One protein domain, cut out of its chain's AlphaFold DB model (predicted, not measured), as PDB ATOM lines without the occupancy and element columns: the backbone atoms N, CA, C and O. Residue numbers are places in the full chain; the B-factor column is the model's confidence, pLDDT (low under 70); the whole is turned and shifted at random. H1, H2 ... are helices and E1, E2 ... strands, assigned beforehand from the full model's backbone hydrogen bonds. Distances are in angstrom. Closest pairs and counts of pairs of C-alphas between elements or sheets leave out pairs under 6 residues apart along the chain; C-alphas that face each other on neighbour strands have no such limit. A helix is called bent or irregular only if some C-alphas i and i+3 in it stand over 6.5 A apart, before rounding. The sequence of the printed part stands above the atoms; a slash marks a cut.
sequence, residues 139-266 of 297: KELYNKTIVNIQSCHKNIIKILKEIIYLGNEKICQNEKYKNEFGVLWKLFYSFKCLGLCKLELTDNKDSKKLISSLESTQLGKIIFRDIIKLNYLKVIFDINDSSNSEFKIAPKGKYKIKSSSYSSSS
ATOM      1  N   LYS A 139       9.664  27.093 238.199       84.38
ATOM      2  CA  LYS A 139      10.643  27.930 237.498       84.38
ATOM      3  C   LYS A 139       9.955  29.063 236.765       84.38
ATOM      4  O   LYS A 139      10.443  30.186 236.838       84.38
ATOM      5  N   GLU A 140       8.826  28.797 236.116       85.12
ATOM      6  CA  GLU A 140       7.990  29.832 235.509       85.12
ATOM      7  C   GLU A 140       7.469  30.800 236.583       85.12
ATOM      8  O   GLU A 140       7.679  32.013 236.482       85.12
ATOM      9  N   LEU A 141       6.892  30.265 237.668       83.62
ATOM     10  CA  LEU A 141       6.338  31.050 238.779       83.62
ATOM     11  C   LEU A 141       7.387  31.974 239.424       83.62
ATOM     12  O   LEU A 141       7.093  33.106 239.823       83.62
ATOM     13  N   TYR A 142       8.634  31.507 239.498       83.56
ATOM     14  CA  TYR A 142       9.751  32.229 240.099       83.56
ATOM     15  C   TYR A 142      10.777  32.731 239.082       83.56
ATOM     16  O   TYR A 142      11.893  33.039 239.492       83.56
ATOM     17  N   ASN A 143      10.450  32.866 237.793       75.88
ATOM     18  CA  ASN A 143      11.435  33.075 236.717       75.88
ATOM     19  C   ASN A 143      12.391  34.262 236.976       75.88
ATOM     20  O   ASN A 143      13.605  34.154 236.836       75.88
ATOM     21  N   LYS A 144      11.881  35.382 237.502       74.81
ATOM     22  CA  LYS A 144      12.706  36.562 237.853       74.81
ATOM     23  C   LYS A 144      13.575  36.373 239.109       74.81
ATOM     24  O   LYS A 144      14.466  37.174 239.376       74.81
ATOM     25  N   THR A 145      13.295  35.345 239.901       79.00
ATOM     26  CA  THR A 145      13.919  35.042 241.196       79.00
ATOM     27  C   THR A 145      14.672  33.713 241.205       79.00
ATOM     28  O   THR A 145      15.365  33.445 242.179       79.00
ATOM     29  N   ILE A 146      14.600  32.898 240.147       81.38
ATOM     30  CA  ILE A 146      15.142  31.533 240.144       81.38
ATOM     31  C   ILE A 146      16.654  31.499 240.354       81.38
ATOM     32  O   ILE A 146      17.129  30.750 241.201       81.38
ATOM     33  N   VAL A 147      17.401  32.371 239.671       81.62
ATOM     34  CA  VAL A 147      18.858  32.494 239.842       81.62
ATOM     35  C   VAL A 147      19.198  32.820 241.295       81.62
ATOM     36  O   VAL A 147      20.150  32.287 241.862       81.62
ATOM     37  N   ASN A 148      18.375  33.657 241.926       80.94
ATOM     38  CA  ASN A 148      18.562  34.018 243.320       80.94
ATOM     39  C   ASN A 148      18.145  32.881 244.271       80.94
ATOM     40  O   ASN A 148      18.779  32.680 245.296       80.94
ATOM     41  N   ILE A 149      17.115  32.095 243.941       82.06
ATOM     42  CA  ILE A 149      16.743  30.890 244.700       82.06
ATOM     43  C   ILE A 149      17.881  29.864 244.646       82.06
ATOM     44  O   ILE A 149      18.274  29.325 245.679       82.06
ATOM     45  N   GLN A 150      18.451  29.639 243.459       83.94
ATOM     46  CA  GLN A 150      19.577  28.729 243.258       83.94
ATOM     47  C   GLN A 150      20.806  29.172 244.064       83.94
ATOM     48  O   GLN A 150      21.417  28.359 244.769       83.94
ATOM     49  N   SER A 151      21.141  30.467 244.026       85.12
ATOM     50  CA  SER A 151      22.275  31.019 244.774       85.12
ATOM     51  C   SER A 151      22.035  31.049 246.289       85.12
ATOM     52  O   SER A 151      22.966  30.832 247.064       85.12
ATOM     53  N   CYS A 152      20.786  31.225 246.731       84.94
ATOM     54  CA  CYS A 152      20.406  31.253 248.142       84.94
ATOM     55  C   CYS A 152      19.991  29.888 248.713       84.94
ATOM     56  O   CYS A 152      19.581  29.840 249.873       84.94
ATOM     57  N   HIS A 153      20.095  28.774 247.980       87.12
ATOM     58  CA  HIS A 153      19.508  27.498 248.418       87.12
ATOM     59  C   HIS A 153      19.978  27.038 249.808       87.12
ATOM     60  O   HIS A 153      19.169  26.597 250.625       87.12
ATOM     61  N   LYS A 154      21.272  27.198 250.125       88.62
ATOM     62  CA  LYS A 154      21.823  26.857 251.450       88.62
ATOM     63  C   LYS A 154      21.182  27.704 252.546       88.62
ATOM     64  O   LYS A 154      20.888  27.190 253.625       88.62
ATOM     65  N   ASN A 155      20.917  28.975 252.250       89.50
ATOM     66  CA  ASN A 155      20.246  29.884 253.169       89.50
ATOM     67  C   ASN A 155      18.761  29.540 253.298       89.50
ATOM     68  O   ASN A 155      18.266  29.552 254.418       89.50
ATOM     69  N   ILE A 156      18.079  29.121 252.222       89.94
ATOM     70  CA  ILE A 156      16.701  28.607 252.307       89.94
ATOM     71  C   ILE A 156      16.646  27.415 253.265       89.94
ATOM     72  O   ILE A 156      15.878  27.436 254.221       89.94
ATOM     73  N   ILE A 157      17.506  26.408 253.076       91.12
ATOM     74  CA  ILE A 157      17.553  25.231 253.958       91.12
ATOM     75  C   ILE A 157      17.866  25.630 255.405       91.12
ATOM     76  O   ILE A 157      17.292  25.068 256.337       91.12
ATOM     77  N   LYS A 158      18.755  26.606 255.616       91.38
ATOM     78  CA  LYS A 158      19.069  27.127 256.952       91.38
ATOM     79  C   LYS A 158      17.863  27.817 257.595       91.38
ATOM     80  O   LYS A 158      17.571  27.521 258.749       91.38
ATOM     81  N   ILE A 159      17.154  28.672 256.855       91.62
ATOM     82  CA  ILE A 159      15.935  29.352 257.310       91.62
ATOM     83  C   ILE A 159      14.858  28.320 257.652       91.62
ATOM     84  O   ILE A 159      14.297  28.384 258.740       91.62
ATOM     85  N   LEU A 160      14.625  27.330 256.780       92.00
ATOM     86  CA  LEU A 160      13.655  26.258 257.024       92.00
ATOM     87  C   LEU A 160      13.996  25.462 258.288       92.00
ATOM     88  O   LEU A 160      13.125  25.219 259.116       92.00
ATOM     89  N   LYS A 161      15.269  25.095 258.490       92.38
ATOM     90  CA  LYS A 161      15.705  24.453 259.740       92.38
ATOM     91  C   LYS A 161      15.416  25.347 260.942       92.38
ATOM     92  O   LYS A 161      14.831  24.880 261.910       92.38
ATOM     93  N   GLU A 162      15.791  26.620 260.875       91.56
ATOM     94  CA  GLU A 162      15.609  27.572 261.972       91.56
ATOM     95  C   GLU A 162      14.121  27.721 262.347       91.56
ATOM     96  O   GLU A 162      13.786  27.506 263.508       91.56
ATOM     97  N   ILE A 163      13.207  27.923 261.386       90.25
ATOM     98  CA  ILE A 163      11.760  28.004 261.684       90.25
ATOM     99  C   ILE A 163      11.166  26.684 262.192       90.25
ATOM    100  O   ILE A 163      10.173  26.721 262.913       90.25
ATOM    101  N   ILE A 164      11.737  25.523 261.842       90.00
ATOM    102  CA  ILE A 164      11.305  24.226 262.395       90.00
ATOM    103  C   ILE A 164      11.709  24.109 263.873       90.00
ATOM    104  O   ILE A 164      10.935  23.586 264.676       90.00
ATOM    105  N   TYR A 165      12.918  24.560 264.230       88.75
ATOM    106  CA  TYR A 165      13.467  24.448 265.588       88.75
ATOM    107  C   TYR A 165      12.888  25.472 266.565       88.75
ATOM    108  O   TYR A 165      12.732  25.155 267.741       88.75
ATOM    109  N   LEU A 166      12.545  26.667 266.085       83.31
ATOM    110  CA  LEU A 166      12.049  27.783 266.897       83.31
ATOM    111  C   LEU A 166      10.656  27.557 267.514       83.31
ATOM    112  O   LEU A 166      10.186  28.363 268.313       83.31
ATOM    113  N   GLY A 167       9.982  26.448 267.201       74.31
ATOM    114  CA  GLY A 167       8.678  26.148 267.785       74.31
ATOM    115  C   GLY A 167       7.639  27.190 267.367       74.31
ATOM    116  O   GLY A 167       7.237  27.197 266.209       74.31
ATOM    117  N   ASN A 168       7.175  28.016 268.306       72.75
ATOM    118  CA  ASN A 168       6.204  29.092 268.047       72.75
ATOM    119  C   ASN A 168       6.873  30.476 267.938       72.75
ATOM    120  O   ASN A 168       6.184  31.490 267.880       72.75
ATOM    121  N   GLU A 169       8.207  30.542 267.968       81.62
ATOM    122  CA  GLU A 169       8.936  31.793 267.777       81.62
ATOM    123  C   GLU A 169       9.068  32.128 266.285       81.62
ATOM    124  O   GLU A 169       9.194  31.248 265.427       81.62
ATOM    125  N   LYS A 170       9.057  33.428 265.980       85.06
ATOM    126  CA  LYS A 170       9.172  33.948 264.616       85.06
ATOM    127  C   LYS A 170      10.593  34.408 264.311       85.06
ATOM    128  O   LYS A 170      11.232  35.067 265.131       85.06
ATOM    129  N   ILE A 171      11.070  34.133 263.099       83.94
ATOM    130  CA  ILE A 171      12.282  34.768 262.577       83.94
ATOM    131  C   ILE A 171      11.897  36.168 262.129       83.94
ATOM    132  O   ILE A 171      11.230  36.339 261.110       83.94
ATOM    133  N   CYS A 172      12.320  37.175 262.885       83.56
ATOM    134  CA  CYS A 172      12.214  38.563 262.459       83.56
ATOM    135  C   CYS A 172      13.321  38.904 261.463       83.56
ATOM    136  O   CYS A 172      14.425  38.353 261.516       83.56
ATOM    137  N   GLN A 173      13.041  39.867 260.589       72.00
ATOM    138  CA  GLN A 173      14.055  40.458 259.734       72.00
ATOM    139  C   GLN A 173      15.197  41.011 260.596       72.00
ATOM    140  O   GLN A 173      15.044  41.990 261.323       72.00
ATOM    141  N   ASN A 174      16.354  40.369 260.509       70.56
ATOM    142  CA  ASN A 174      17.604  40.815 261.105       70.56
ATOM    143  C   ASN A 174      18.652  40.974 259.994       70.56
ATOM    144  O   ASN A 174      18.441  40.553 258.854       70.56
ATOM    145  N   GLU A 175      19.796  41.585 260.308       67.12
ATOM    146  CA  GLU A 175      20.873  41.783 259.324       67.12
ATOM    147  C   GLU A 175      21.327  40.469 258.665       67.12
ATOM    148  O   GLU A 175      21.734  40.474 257.508       67.12
ATOM    149  N   LYS A 176      21.175  39.338 259.367       81.31
ATOM    150  CA  LYS A 176      21.582  38.000 258.916       81.31
ATOM    151  C   LYS A 176      20.797  37.491 257.700       81.31
ATOM    152  O   LYS A 176      21.384  36.751 256.921       81.31
ATOM    153  N   TYR A 177      19.516  37.846 257.544       81.50
ATOM    154  CA  TYR A 177      18.652  37.331 256.461       81.50
ATOM    155  C   TYR A 177      18.012  38.412 255.585       81.50
ATOM    156  O   TYR A 177      17.139  38.124 254.765       81.50
ATOM    157  N   LYS A 178      18.404  39.678 255.759       81.62
ATOM    158  CA  LYS A 178      17.754  40.815 255.095       81.62
ATOM    159  C   LYS A 178      17.735  40.686 253.567       81.62
ATOM    160  O   LYS A 178      16.715  40.993 252.949       81.62
ATOM    161  N   ASN A 179      18.840  40.239 252.972       82.69
ATOM    162  CA  ASN A 179      18.970  40.116 251.519       82.69
ATOM    163  C   ASN A 179      18.147  38.934 250.990       82.69
ATOM    164  O   ASN A 179      17.411  39.070 250.014       82.69
ATOM    165  N   GLU A 180      18.213  37.801 251.683       84.19
ATOM    166  CA  GLU A 180      17.470  36.582 251.379       84.19
ATOM    167  C   GLU A 180      15.966  36.824 251.449       84.19
ATOM    168  O   GLU A 180      15.230  36.433 250.551       84.19
ATOM    169  N   PHE A 181      15.496  37.523 252.478       85.12
ATOM    170  CA  PHE A 181      14.079  37.816 252.671       85.12
ATOM    171  C   PHE A 181      13.506  38.703 251.561       85.12
ATOM    172  O   PHE A 181      12.348  38.538 251.190       85.12
ATOM    173  N   GLY A 182      14.308  39.597 250.976       82.94
ATOM    174  CA  GLY A 182      13.883  40.385 249.815       82.94
ATOM    175  C   GLY A 182      13.826  39.594 248.511       82.94
ATOM    176  O   GLY A 182      13.065  39.940 247.614       82.94
ATOM    177  N   VAL A 183      14.607  38.526 248.394       84.06
ATOM    178  CA  VAL A 183      14.630  37.656 247.214       84.06
ATOM    179  C   VAL A 183      13.556  36.571 247.294       84.06
ATOM    180  O   VAL A 183      12.902  36.260 246.301       84.06
ATOM    181  N   LEU A 184      13.406  35.971 248.471       88.25
ATOM    182  CA  LEU A 184      12.664  34.731 248.684       88.25
ATOM    183  C   LEU A 184      11.208  34.963 249.087       88.25
ATOM    184  O   LEU A 184      10.484  33.994 249.308       88.25
ATOM    185  N   TRP A 185      10.762  36.219 249.191       90.56
ATOM    186  CA  TRP A 185       9.410  36.528 249.657       90.56
ATOM    187  C   TRP A 185       8.331  35.820 248.835       90.56
ATOM    188  O   TRP A 185       7.382  35.338 249.435       90.56
ATOM    189  N   LYS A 186       8.485  35.677 247.508       90.62
ATOM    190  CA  LYS A 186       7.514  34.946 246.670       90.62
ATOM    191  C   LYS A 186       7.424  33.465 247.043       90.62
ATOM    192  O   LYS A 186       6.322  32.935 247.157       90.62
ATOM    193  N   LEU A 187       8.567  32.817 247.280       92.50
ATOM    194  CA  LEU A 187       8.616  31.416 247.704       92.50
ATOM    195  C   LEU A 187       7.915  31.243 249.056       92.50
ATOM    196  O   LEU A 187       6.988  30.449 249.174       92.50
ATOM    197  N   PHE A 188       8.289  32.040 250.058       93.88
ATOM    198  CA  PHE A 188       7.649  31.969 251.375       93.88
ATOM    199  C   PHE A 188       6.182  32.410 251.350       93.88
ATOM    200  O   PHE A 188       5.378  31.895 252.121       93.88
ATOM    201  N   TYR A 189       5.796  33.309 250.446       94.38
ATOM    202  CA  TYR A 189       4.397  33.675 250.260       94.38
ATOM    203  C   TYR A 189       3.584  32.503 249.710       94.38
ATOM    204  O   TYR A 189       2.488  32.256 250.196       94.38
ATOM    205  N   SER A 190       4.121  31.719 248.771       94.94
ATOM    206  CA  SER A 190       3.442  30.492 248.328       94.94
ATOM    207  C   SER A 190       3.299  29.467 249.464       94.94
ATOM    208  O   SER A 190       2.248  28.852 249.608       94.94
ATOM    209  N   PHE A 191       4.301  29.355 250.348       95.56
ATOM    210  CA  PHE A 191       4.199  28.525 251.551       95.56
ATOM    211  C   PHE A 191       3.136  29.051 252.521       95.56
ATOM    212  O   PHE A 191       2.423  28.250 253.119       95.56
ATOM    213  N   LYS A 192       2.970  30.376 252.634       95.62
ATOM    214  CA  LYS A 192       1.846  30.987 253.359       95.62
ATOM    215  C   LYS A 192       0.507  30.596 252.730       95.62
ATOM    216  O   LYS A 192      -0.394  30.199 253.457       95.62
ATOM    217  N   CYS A 193       0.391  30.655 251.402       95.31
ATOM    218  CA  CYS A 193      -0.837  30.287 250.687       95.31
ATOM    219  C   CYS A 193      -1.220  28.814 250.886       95.31
ATOM    220  O   CYS A 193      -2.398  28.489 250.878       95.31
ATOM    221  N   LEU A 194      -0.234  27.940 251.098       95.75
ATOM    222  CA  LEU A 194      -0.430  26.529 251.438       95.75
ATOM    223  C   LEU A 194      -0.665  26.283 252.938       95.75
ATOM    224  O   LEU A 194      -0.763  25.130 253.347       95.75
ATOM    225  N   GLY A 195      -0.695  27.318 253.782       95.06
ATOM    226  CA  GLY A 195      -0.838  27.159 255.232       95.06
ATOM    227  C   GLY A 195       0.403  26.576 255.925       95.06
ATOM    228  O   GLY A 195       0.315  26.105 257.054       95.06
ATOM    229  N   LEU A 196       1.577  26.596 255.282       94.69
ATOM    230  CA  LEU A 196       2.831  26.046 255.828       94.69
ATOM    231  C   LEU A 196       3.600  27.054 256.699       94.69
ATOM    232  O   LEU A 196       4.488  26.700 257.476       94.69
ATOM    233  N   CYS A 197       3.306  28.341 256.569       95.25
ATOM    234  CA  CYS A 197       3.911  29.362 257.413       95.25
ATOM    235  C   CYS A 197       2.997  30.569 257.573       95.25
ATOM    236  O   CYS A 197       2.192  30.876 256.698       95.25
ATOM    237  N   LYS A 198       3.190  31.306 258.662       94.12
ATOM    238  CA  LYS A 198       2.716  32.682 258.786       94.12
ATOM    239  C   LYS A 198       3.819  33.608 258.306       94.12
ATOM    240  O   LYS A 198       4.998  33.400 258.599       94.12
ATOM    241  N   LEU A 199       3.418  34.627 257.564       94.12
ATOM    242  CA  LEU A 199       4.329  35.552 256.917       94.12
ATOM    243  C   LEU A 199       3.783  36.971 257.045       94.12
ATOM    244  O   LEU A 199       2.698  37.269 256.540       94.12
ATOM    245  N   GLU A 200       4.565  37.836 257.679       92.94
ATOM    246  CA  GLU A 200       4.337  39.278 257.689       92.94
ATOM    247  C   GLU A 200       5.249  39.923 256.640       92.94
ATOM    248  O   GLU A 200       6.444  39.613 256.554       92.94
ATOM    249  N   LEU A 201       4.680  40.813 255.827       91.50
ATOM    250  CA  LEU A 201       5.411  41.560 254.810       91.50
ATOM    251  C   LEU A 201       5.439  43.043 255.168       91.50
ATOM    252  O   LEU A 201       4.426  43.610 255.571       91.50
ATOM    253  N   THR A 202       6.576  43.686 254.930       89.50
ATOM    254  CA  THR A 202       6.721  45.143 254.970       89.50
ATOM    255  C   THR A 202       7.058  45.684 253.590       89.50
ATOM    256  O   THR A 202       7.714  45.030 252.773       89.50
ATOM    257  N   ASP A 203       6.591  46.899 253.319       83.94
ATOM    258  CA  ASP A 203       6.976  47.645 252.129       83.94
ATOM    259  C   ASP A 203       8.293  48.383 252.376       83.94
ATOM    260  O   ASP A 203       8.465  49.080 253.377       83.94
ATOM    261  N   ASN A 204       9.246  48.229 251.456       77.75
ATOM    262  CA  ASN A 204      10.443  49.064 251.423       77.75
ATOM    263  C   ASN A 204      10.192  50.341 250.598       77.75
ATOM    264  O   ASN A 204       9.257  50.401 249.802       77.75
ATOM    265  N   LYS A 205      11.079  51.337 250.720       69.69
ATOM    266  CA  LYS A 205      11.048  52.613 249.979       69.69
ATOM    267  C   LYS A 205      10.907  52.444 248.457       69.69
ATOM    268  O   LYS A 205      10.311  53.294 247.811       69.69
ATOM    269  N   ASP A 206      11.375  51.320 247.911       71.25
ATOM    270  CA  ASP A 206      11.295  50.992 246.479       71.25
ATOM    271  C   ASP A 206      10.037  50.183 246.097       71.25
ATOM    272  O   ASP A 206      10.014  49.539 245.049       71.25
ATOM    273  N   SER A 207       9.013  50.126 246.958       65.44
ATOM    274  CA  SER A 207       7.820  49.270 246.783       65.44
ATOM    275  C   SER A 207       8.129  47.768 246.661       65.44
ATOM    276  O   SER A 207       7.323  46.986 246.156       65.44
ATOM    277  N   LYS A 208       9.311  47.340 247.120       77.81
ATOM    278  CA  LYS A 208       9.674  45.923 247.214       77.81
ATOM    279  C   LYS A 208       9.122  45.356 248.516       77.81
ATOM    280  O   LYS A 208       9.408  45.898 249.583       77.81
ATOM    281  N   LYS A 209       8.384  44.250 248.417       83.38
ATOM    282  CA  LYS A 209       7.948  43.469 249.576       83.38
ATOM    283  C   LYS A 209       9.163  42.802 250.219       83.38
ATOM    284  O   LYS A 209       9.966  42.167 249.536       83.38
ATOM    285  N   LEU A 210       9.292  42.963 251.528       87.06
ATOM    286  CA  LEU A 210      10.287  42.298 252.360       87.06
ATOM    287  C   LEU A 210       9.563  41.464 253.408       87.06
ATOM    288  O   LEU A 210       8.545  41.890 253.944       87.06
ATOM    289  N   ILE A 211      10.101  40.292 253.726       90.19
ATOM    290  CA  ILE A 211       9.626  39.517 254.872       90.19
ATOM    291  C   ILE A 211      10.046  40.253 256.144       90.19
ATOM    292  O   ILE A 211      11.242  40.441 256.371       90.19
ATOM    293  N   SER A 212       9.083  40.672 256.963       90.31
ATOM    294  CA  SER A 212       9.350  41.250 258.284       90.31
ATOM    295  C   SER A 212       9.381  40.186 259.366       90.31
ATOM    296  O   SER A 212      10.199  40.272 260.284       90.31
ATOM    297  N   SER A 213       8.533  39.164 259.243       92.62
ATOM    298  CA  SER A 213       8.606  37.981 260.087       92.62
ATOM    299  C   SER A 213       8.107  36.718 259.389       92.62
ATOM    300  O   SER A 213       7.276  36.778 258.479       92.62
ATOM    301  N   LEU A 214       8.648  35.580 259.817       93.75
ATOM    302  CA  LEU A 214       8.323  34.251 259.312       93.75
ATOM    303  C   LEU A 214       8.215  33.259 260.475       93.75
ATOM    304  O   LEU A 214       9.137  33.147 261.283       93.75
ATOM    305  N   GLU A 215       7.119  32.511 260.531       93.75
ATOM    306  CA  GLU A 215       6.841  31.484 261.545       93.75
ATOM    307  C   GLU A 215       6.311  30.224 260.852       93.75
ATOM    308  O   GLU A 215       5.476  30.321 259.954       93.75
ATOM    309  N   SER A 216       6.774  29.035 261.247       93.38
ATOM    310  CA  SER A 216       6.235  27.784 260.703       93.38
ATOM    311  C   SER A 216       4.944  27.383 261.418       93.38
ATOM    312  O   SER A 216       4.854  27.430 262.646       93.38
ATOM    313  N   THR A 217       3.948  26.952 260.649       92.69
ATOM    314  CA  THR A 217       2.750  26.307 261.200       92.69
ATOM    315  C   THR A 217       3.071  24.882 261.651       92.69
ATOM    316  O   THR A 217       4.179  24.381 261.418       92.69
ATOM    317  N   GLN A 218       2.136  24.197 262.317       89.50
ATOM    318  CA  GLN A 218       2.384  22.798 262.688       89.50
ATOM    319  C   GLN A 218       2.504  21.918 261.443       89.50
ATOM    320  O   GLN A 218       3.447  21.127 261.339       89.50
ATOM    321  N   LEU A 219       1.622  22.141 260.468       89.94
ATOM    322  CA  LEU A 219       1.683  21.517 259.153       89.94
ATOM    323  C   LEU A 219       2.992  21.839 258.430       89.94
ATOM    324  O   LEU A 219       3.697  20.947 257.956       89.94
ATOM    325  N   GLY A 220       3.391  23.110 258.446       92.44
ATOM    326  CA  GLY A 220       4.656  23.576 257.897       92.44
ATOM    327  C   GLY A 220       5.867  22.837 258.438       92.44
ATOM    328  O   GLY A 220       6.720  22.405 257.670       92.44
ATOM    329  N   LYS A 221       5.949  22.628 259.756       90.88
ATOM    330  CA  LYS A 221       7.074  21.903 260.376       90.88
ATOM    331  C   LYS A 221       7.212  20.484 259.846       90.88
ATOM    332  O   LYS A 221       8.333  20.004 259.697       90.88
ATOM    333  N   ILE A 222       6.093  19.808 259.608       88.44
ATOM    334  CA  ILE A 222       6.072  18.455 259.054       88.44
ATOM    335  C   ILE A 222       6.583  18.498 257.610       88.44
ATOM    336  O   ILE A 222       7.593  17.870 257.296       88.44
ATOM    337  N   ILE A 223       5.962  19.322 256.769       90.00
ATOM    338  CA  ILE A 223       6.261  19.379 255.333       90.00
ATOM    339  C   ILE A 223       7.674  19.904 255.064       90.00
ATOM    340  O   ILE A 223       8.401  19.347 254.243       90.00
ATOM    341  N   PHE A 224       8.137  20.917 255.799       93.19
ATOM    342  CA  PHE A 224       9.495  21.436 255.648       93.19
ATOM    343  C   PHE A 224      10.566  20.408 256.036       93.19
ATOM    344  O   PHE A 224      11.636  20.401 255.422       93.19
ATOM    345  N   ARG A 225      10.308  19.511 257.004       90.75
ATOM    346  CA  ARG A 225      11.241  18.410 257.308       90.75
ATOM    347  C   ARG A 225      11.394  17.480 256.115       90.75
ATOM    348  O   ARG A 225      12.526  17.112 255.805       90.75
ATOM    349  N   ASP A 226      10.300  17.152 255.437       88.12
ATOM    350  CA  ASP A 226      10.335  16.295 254.253       88.12
ATOM    351  C   ASP A 226      11.002  16.994 253.073       88.12
ATOM    352  O   ASP A 226      11.909  16.423 252.469       88.12
ATOM    353  N   ILE A 227      10.687  18.269 252.826       87.94
ATOM    354  CA  ILE A 227      11.364  19.086 251.806       87.94
ATOM    355  C   ILE A 227      12.887  19.083 252.013       87.94
ATOM    356  O   ILE A 227      13.643  18.886 251.057       87.94
ATOM    357  N   ILE A 228      13.354  19.267 253.256       89.25
ATOM    358  CA  ILE A 228      14.786  19.234 253.591       89.25
ATOM    359  C   ILE A 228      15.353  17.824 253.408       89.25
ATOM    360  O   ILE A 228      16.391  17.661 252.772       89.25
ATOM    361  N   LYS A 229      14.701  16.807 253.979       88.38
ATOM    362  CA  LYS A 229      15.169  15.413 253.970       88.38
ATOM    363  C   LYS A 229      15.305  14.869 252.551       88.38
ATOM    364  O   LYS A 229      16.248  14.140 252.264       88.38
ATOM    365  N   LEU A 230      14.375  15.233 251.678       84.88
ATOM    366  CA  LEU A 230      14.342  14.797 250.291       84.88
ATOM    367  C   LEU A 230      15.274  15.618 249.393       84.88
ATOM    368  O   LEU A 230      15.474  15.238 248.247       84.88
ATOM    369  N   ASN A 231      15.865  16.715 249.884       86.19
ATOM    370  CA  ASN A 231      16.533  17.723 249.053       86.19
ATOM    371  C   ASN A 231      15.625  18.221 247.914       86.19
ATOM    372  O   ASN A 231      16.086  18.483 246.805       86.19
ATOM    373  N   TYR A 232      14.329  18.354 248.190       85.56
ATOM    374  CA  TYR A 232      13.311  18.620 247.178       85.56
ATOM    375  C   TYR A 232      13.574  19.934 246.416       85.56
ATOM    376  O   TYR A 232      13.576  19.959 245.188       85.56
ATOM    377  N   LEU A 233      13.964  21.004 247.124       84.44
ATOM    378  CA  LEU A 233      14.332  22.283 246.495       84.44
ATOM    379  C   LEU A 233      15.510  22.155 245.518       84.44
ATOM    380  O   LEU A 233      15.542  22.850 244.508       84.44
ATOM    381  N   LYS A 234      16.474  21.268 245.799       85.44
ATOM    382  CA  LYS A 234      17.617  21.035 244.907       85.44
ATOM    383  C   LYS A 234      17.160  20.425 243.583       85.44
ATOM    384  O   LYS A 234      17.678  20.815 242.541       85.44
ATOM    385  N   VAL A 235      16.198  19.503 243.647       84.00
ATOM    386  CA  VAL A 235      15.640  18.811 242.482       84.00
ATOM    387  C   VAL A 235      14.798  19.754 241.632       84.00
ATOM    388  O   VAL A 235      15.065  19.865 240.445       84.00
ATOM    389  N   ILE A 236      13.843  20.486 242.214       81.44
ATOM    390  CA  ILE A 236      12.983  21.402 241.435       81.44
ATOM    391  C   ILE A 236      13.800  22.475 240.717       81.44
ATOM    392  O   ILE A 236      13.538  22.815 239.564       81.44
ATOM    393  N   PHE A 237      14.750  23.082 241.431       82.25
ATOM    394  CA  PHE A 237      15.466  24.252 240.937       82.25
ATOM    395  C   PHE A 237      16.741  23.889 240.173       82.25
ATOM    396  O   PHE A 237      17.531  24.790 239.899       82.25
ATOM    397  N   ASP A 238      16.951  22.612 239.828       83.88
ATOM    398  CA  ASP A 238      18.151  22.104 239.146       83.88
ATOM    399  C   ASP A 238      19.455  22.656 239.746       83.88
ATOM    400  O   ASP A 238      20.346  23.156 239.053       83.88
ATOM    401  N   ILE A 239      19.562  22.632 241.076       80.81
ATOM    402  CA  ILE A 239      20.729  23.188 241.763       80.81
ATOM    403  C   ILE A 239      21.890  22.193 241.651       80.81
ATOM    404  O   ILE A 239      21.962  21.186 242.363       80.81
ATOM    405  N   ASN A 240      22.827  22.505 240.760       76.19
ATOM    406  CA  ASN A 240      24.073  21.767 240.597       76.19
ATOM    407  C   ASN A 240      25.022  22.058 241.770       76.19
ATOM    408  O   ASN A 240      25.704  23.081 241.788       76.19
ATOM    409  N   ASP A 241      25.106  21.148 242.743       61.16
ATOM    410  CA  ASP A 241      26.237  21.153 243.677       61.16
ATOM    411  C   ASP A 241      27.419  20.443 243.022       61.16
ATOM    412  O   ASP A 241      27.400  19.228 242.828       61.16
ATOM    413  N   SER A 242      28.503  21.174 242.787       50.06
ATOM    414  CA  SER A 242      29.821  20.577 242.543       50.06
ATOM    415  C   SER A 242      30.417  19.902 243.794       50.06
ATOM    416  O   SER A 242      31.483  19.296 243.723       50.06
ATOM    417  N   SER A 243      29.726  19.963 244.938       49.19
ATOM    418  CA  SER A 243      30.115  19.374 246.221       49.19
ATOM    419  C   SER A 243      29.076  18.352 246.708       49.19
ATOM    420  O   SER A 243      28.360  18.602 247.676       49.19
ATOM    421  N   ASN A 244      28.937  17.207 246.033       41.00
ATOM    422  CA  ASN A 244      28.076  16.123 246.520       41.00
ATOM    423  C   ASN A 244      28.781  15.334 247.639       41.00
ATOM    424  O   ASN A 244      29.623  14.483 247.364       41.00
ATOM    425  N   SER A 245      28.401  15.562 248.899       39.25
ATOM    426  CA  SER A 245      28.484  14.519 249.927       39.25
ATOM    427  C   SER A 245      27.160  13.754 249.931       39.25
ATOM    428  O   SER A 245      26.092  14.314 250.177       39.25
ATOM    429  N   GLU A 246      27.215  12.472 249.571       37.53
ATOM    430  CA  GLU A 246      26.048  11.595 249.494       37.53
ATOM    431  C   GLU A 246      25.350  11.485 250.858       37.53
ATOM    432  O   GLU A 246      25.867  10.872 251.793       37.53
ATOM    433  N   PHE A 247      24.129  12.011 250.970       36.34
ATOM    434  CA  PHE A 247      23.196  11.586 252.009       36.34
ATOM    435  C   PHE A 247      22.462  10.335 251.513       36.34
ATOM    436  O   PHE A 247      21.514  10.425 250.737       36.34
ATOM    437  N   LYS A 248      22.900   9.149 251.952       31.41
ATOM    438  CA  LYS A 248      22.148   7.899 251.758       31.41
ATOM    439  C   LYS A 248      21.036   7.817 252.799       31.41
ATOM    440  O   LYS A 248      21.311   7.687 253.990       31.41
ATOM    441  N   ILE A 249      19.784   7.873 252.354       38.47
ATOM    442  CA  ILE A 249      18.610   7.672 253.208       38.47
ATOM    443  C   ILE A 249      17.983   6.328 252.843       38.47
ATOM    444  O   ILE A 249      17.547   6.125 251.715       38.47
ATOM    445  N   ALA A 250      17.930   5.412 253.810       28.84
ATOM    446  CA  ALA A 250      17.132   4.197 253.706       28.84
ATOM    447  C   ALA A 250      15.683   4.509 254.136       28.84
ATOM    448  O   ALA A 250      15.489   5.012 255.250       28.84
ATOM    449  N   PRO A 251      14.659   4.230 253.311       36.16
ATOM    450  CA  PRO A 251      13.272   4.396 253.724       36.16
ATOM    451  C   PRO A 251      12.941   3.374 254.821       36.16
ATOM    452  O   PRO A 251      13.080   2.166 254.637       36.16
ATOM    453  N   LYS A 252      12.512   3.856 255.992       35.78
ATOM    454  CA  LYS A 252      11.896   3.021 257.030       35.78
ATOM    455  C   LYS A 252      10.379   3.081 256.847       35.78
ATOM    456  O   LYS A 252       9.735   3.941 257.426       35.78
ATOM    457  N   GLY A 253       9.839   2.172 256.038       36.47
ATOM    458  CA  GLY A 253       8.401   1.981 255.815       36.47
ATOM    459  C   GLY A 253       8.148   0.649 255.098       36.47
ATOM    460  O   GLY A 253       8.970   0.219 254.294       36.47
ATOM    461  N   LYS A 254       7.054  -0.051 255.425       32.31
ATOM    462  CA  LYS A 254       6.731  -1.410 254.931       32.31
ATOM    463  C   LYS A 254       6.029  -1.439 253.561       32.31
ATOM    464  O   LYS A 254       5.459  -2.467 253.201       32.31
ATOM    465  N   TYR A 255       6.086  -0.365 252.781       37.22
ATOM    466  CA  TYR A 255       5.441  -0.308 251.471       37.22
ATOM    467  C   TYR A 255       6.483  -0.402 250.352       37.22
ATOM    468  O   TYR A 255       7.404   0.404 250.254       37.22
ATOM    469  N   LYS A 256       6.360  -1.442 249.517       33.59
ATOM    470  CA  LYS A 256       7.130  -1.576 248.275       33.59
ATOM    471  C   LYS A 256       6.491  -0.674 247.219       33.59
ATOM    472  O   LYS A 256       5.491  -1.066 246.621       33.59
ATOM    473  N   ILE A 257       7.087   0.488 246.971       37.62
ATOM    474  CA  ILE A 257       6.774   1.305 245.793       37.62
ATOM    475  C   ILE A 257       7.249   0.516 244.565       37.62
ATOM    476  O   ILE A 257       8.423   0.150 244.463       37.62
ATOM    477  N   LYS A 258       6.328   0.164 243.659       34.84
ATOM    478  CA  LYS A 258       6.678  -0.452 242.373       34.84
ATOM    479  C   LYS A 258       7.217   0.651 241.466       34.84
ATOM    480  O   LYS A 258       6.470   1.528 241.061       34.84
ATOM    481  N   SER A 259       8.506   0.591 241.150       33.66
ATOM    482  CA  SER A 259       9.174   1.542 240.266       33.66
ATOM    483  C   SER A 259       8.715   1.366 238.809       33.66
ATOM    484  O   SER A 259       9.276   0.550 238.076       33.66
ATOM    485  N   SER A 260       7.701   2.116 238.383       35.31
ATOM    486  CA  SER A 260       7.600   2.579 236.992       35.31
ATOM    487  C   SER A 260       8.434   3.857 236.816       35.31
ATOM    488  O   SER A 260       8.923   4.419 237.793       35.31
ATOM    489  N   SER A 261       8.692   4.256 235.572       36.22
ATOM    490  CA  SER A 261       9.597   5.334 235.141       36.22
ATOM    491  C   SER A 261       9.166   6.736 235.599       36.22
ATOM    492  O   SER A 261       8.729   7.558 234.799       36.22
ATOM    493  N   TYR A 262       9.277   6.994 236.894       42.78
ATOM    494  CA  TYR A 262       8.947   8.257 237.538       42.78
ATOM    495  C   TYR A 262      10.166   9.189 237.569       42.78
ATOM    496  O   TYR A 262      11.292   8.747 237.820       42.78
ATOM    497  N   SER A 263       9.961  10.483 237.304       58.88
ATOM    498  CA  SER A 263      10.996  11.500 237.520       58.88
ATOM    499  C   SER A 263      11.345  11.573 239.011       58.88
ATOM    500  O   SER A 263      10.509  11.296 239.874       58.88
ATOM    501  N   SER A 264      12.571  11.975 239.352       61.19
ATOM    502  CA  SER A 264      13.002  12.108 240.752       61.19
ATOM    503  C   SER A 264      12.117  13.049 241.582       61.19
ATOM    504  O   SER A 264      12.027  12.860 242.792       61.19
ATOM    505  N   SER A 265      11.443  14.019 240.951       64.44
ATOM    506  CA  SER A 265      10.495  14.927 241.603       64.44
ATOM    507  C   SER A 265       9.220  14.212 242.059       64.44
ATOM    508  O   SER A 265       8.817  14.373 243.208       64.44
ATOM    509  N   SER A 266       8.633  13.357 241.218       69.94
ATOM    510  CA  SER A 266       7.368  12.671 241.532       69.94
ATOM    511  C   SER A 266       7.471  11.741 242.754       69.94
ATOM    512  O   SER A 266       6.586  11.737 243.607       69.94
TER     513      SER A 266
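AT A GLANCE: This is residues 139 to 266 of the 297 residues of an uncharacterized protein of Epulopiscium sp. SCG-C07WGA-EpuloA2 (UniProt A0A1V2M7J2). A small body with a two-stranded hairpin, E1 and E2, at one side and the helices H2, H4 and H5 toward the other, H3 packing on the hairpin, and a long loop of chain that sticks out at residues 241 to 246 and 250 to 262. The kinked helix H3 packs on the hairpin, H2 stands near the last residue of E2 with H4 packed on it, and the short helices H1 and H5 lie near the first residues of H2. The printed part has 128 residues, with five named helices and two named strands in the order H1 H2 H3 E1 E2 H4 H5; the sheet, E1 - E2, is antiparallel and the class is mixed, helices and strands. The whole is compact, with a radius of gyration of the C-alphas of 16.0 A, yet its outline is elongated, spanning 53 by 31 by 26 A.

IN THESE COORDINATES: H1, residues 146 to 151, begins at C-alpha 146 (15.142, 31.533, 240.144) and is 8.5 A long. H2 is residues 153 to 165, 18.5 A. H3 is residues 178 to 193, 21.8 A; it is irregular, with C-alphas 183 and 186 7.6 A apart, and has a kink of 62 degrees near residue 185. E1, residues 197 to 203, and E2, residues 209 to 216, are each 19.3 A long; E2 bends by 63 degrees at residue 212. H4 is residues 218 to 229, 17.1 A. H5, residues 232 to 236, is 6.4 A long and ends at C-alpha 236 (12.983, 21.402, 241.435).

HOW THE PARTS SIT: H1 only just touches H3, with 3 pairs of C-alphas within 8 A, made by residues 183 to 184 of H3 alone; the closest C-alphas are those of Asn 148 and Val 183, 6.6 A apart. H2 and H3 are close but not clearly touching, Asn 155 to Glu 180 being the closest C-alphas at 7.5 A. The closest C-alphas of H3 and E2, Gly 182 and Leu 210, are 4.8 A apart. E1 and E2 form a hairpin; N 198 and O 215, 2.8 A, and N 202 and O 210, 2.8 A, are within hydrogen-bond range. Residues 171 to 172 pair antiparallel with residues 213 to 214 of E2. H2 and H4 touch, with C-alphas of Ile 164 and Lys 221 closest at 5.2 A, at a steep tilt of 40 degrees, opposite ways. H5 is close to H2 but not clearly touching it, at 7.6 A between the closest C-alphas, those of His 153 and Lys 234. Every O i to N i+4 pair is within hydrogen-bond range in H1, H2, H4 and H5; in H3, 10 of 12 are.

THE WHOLE: The C-alphas farthest apart, those of Lys 205 and Lys 254, are 54.4 A apart. The printed part has no cut, and the one long link is H2 to H3, 12 residues. Residues 237 to 266 hold no named element. Mean pLDDT of the printed part is 77.3; residues 175, 205, 207 and 241 to 266 are under 70.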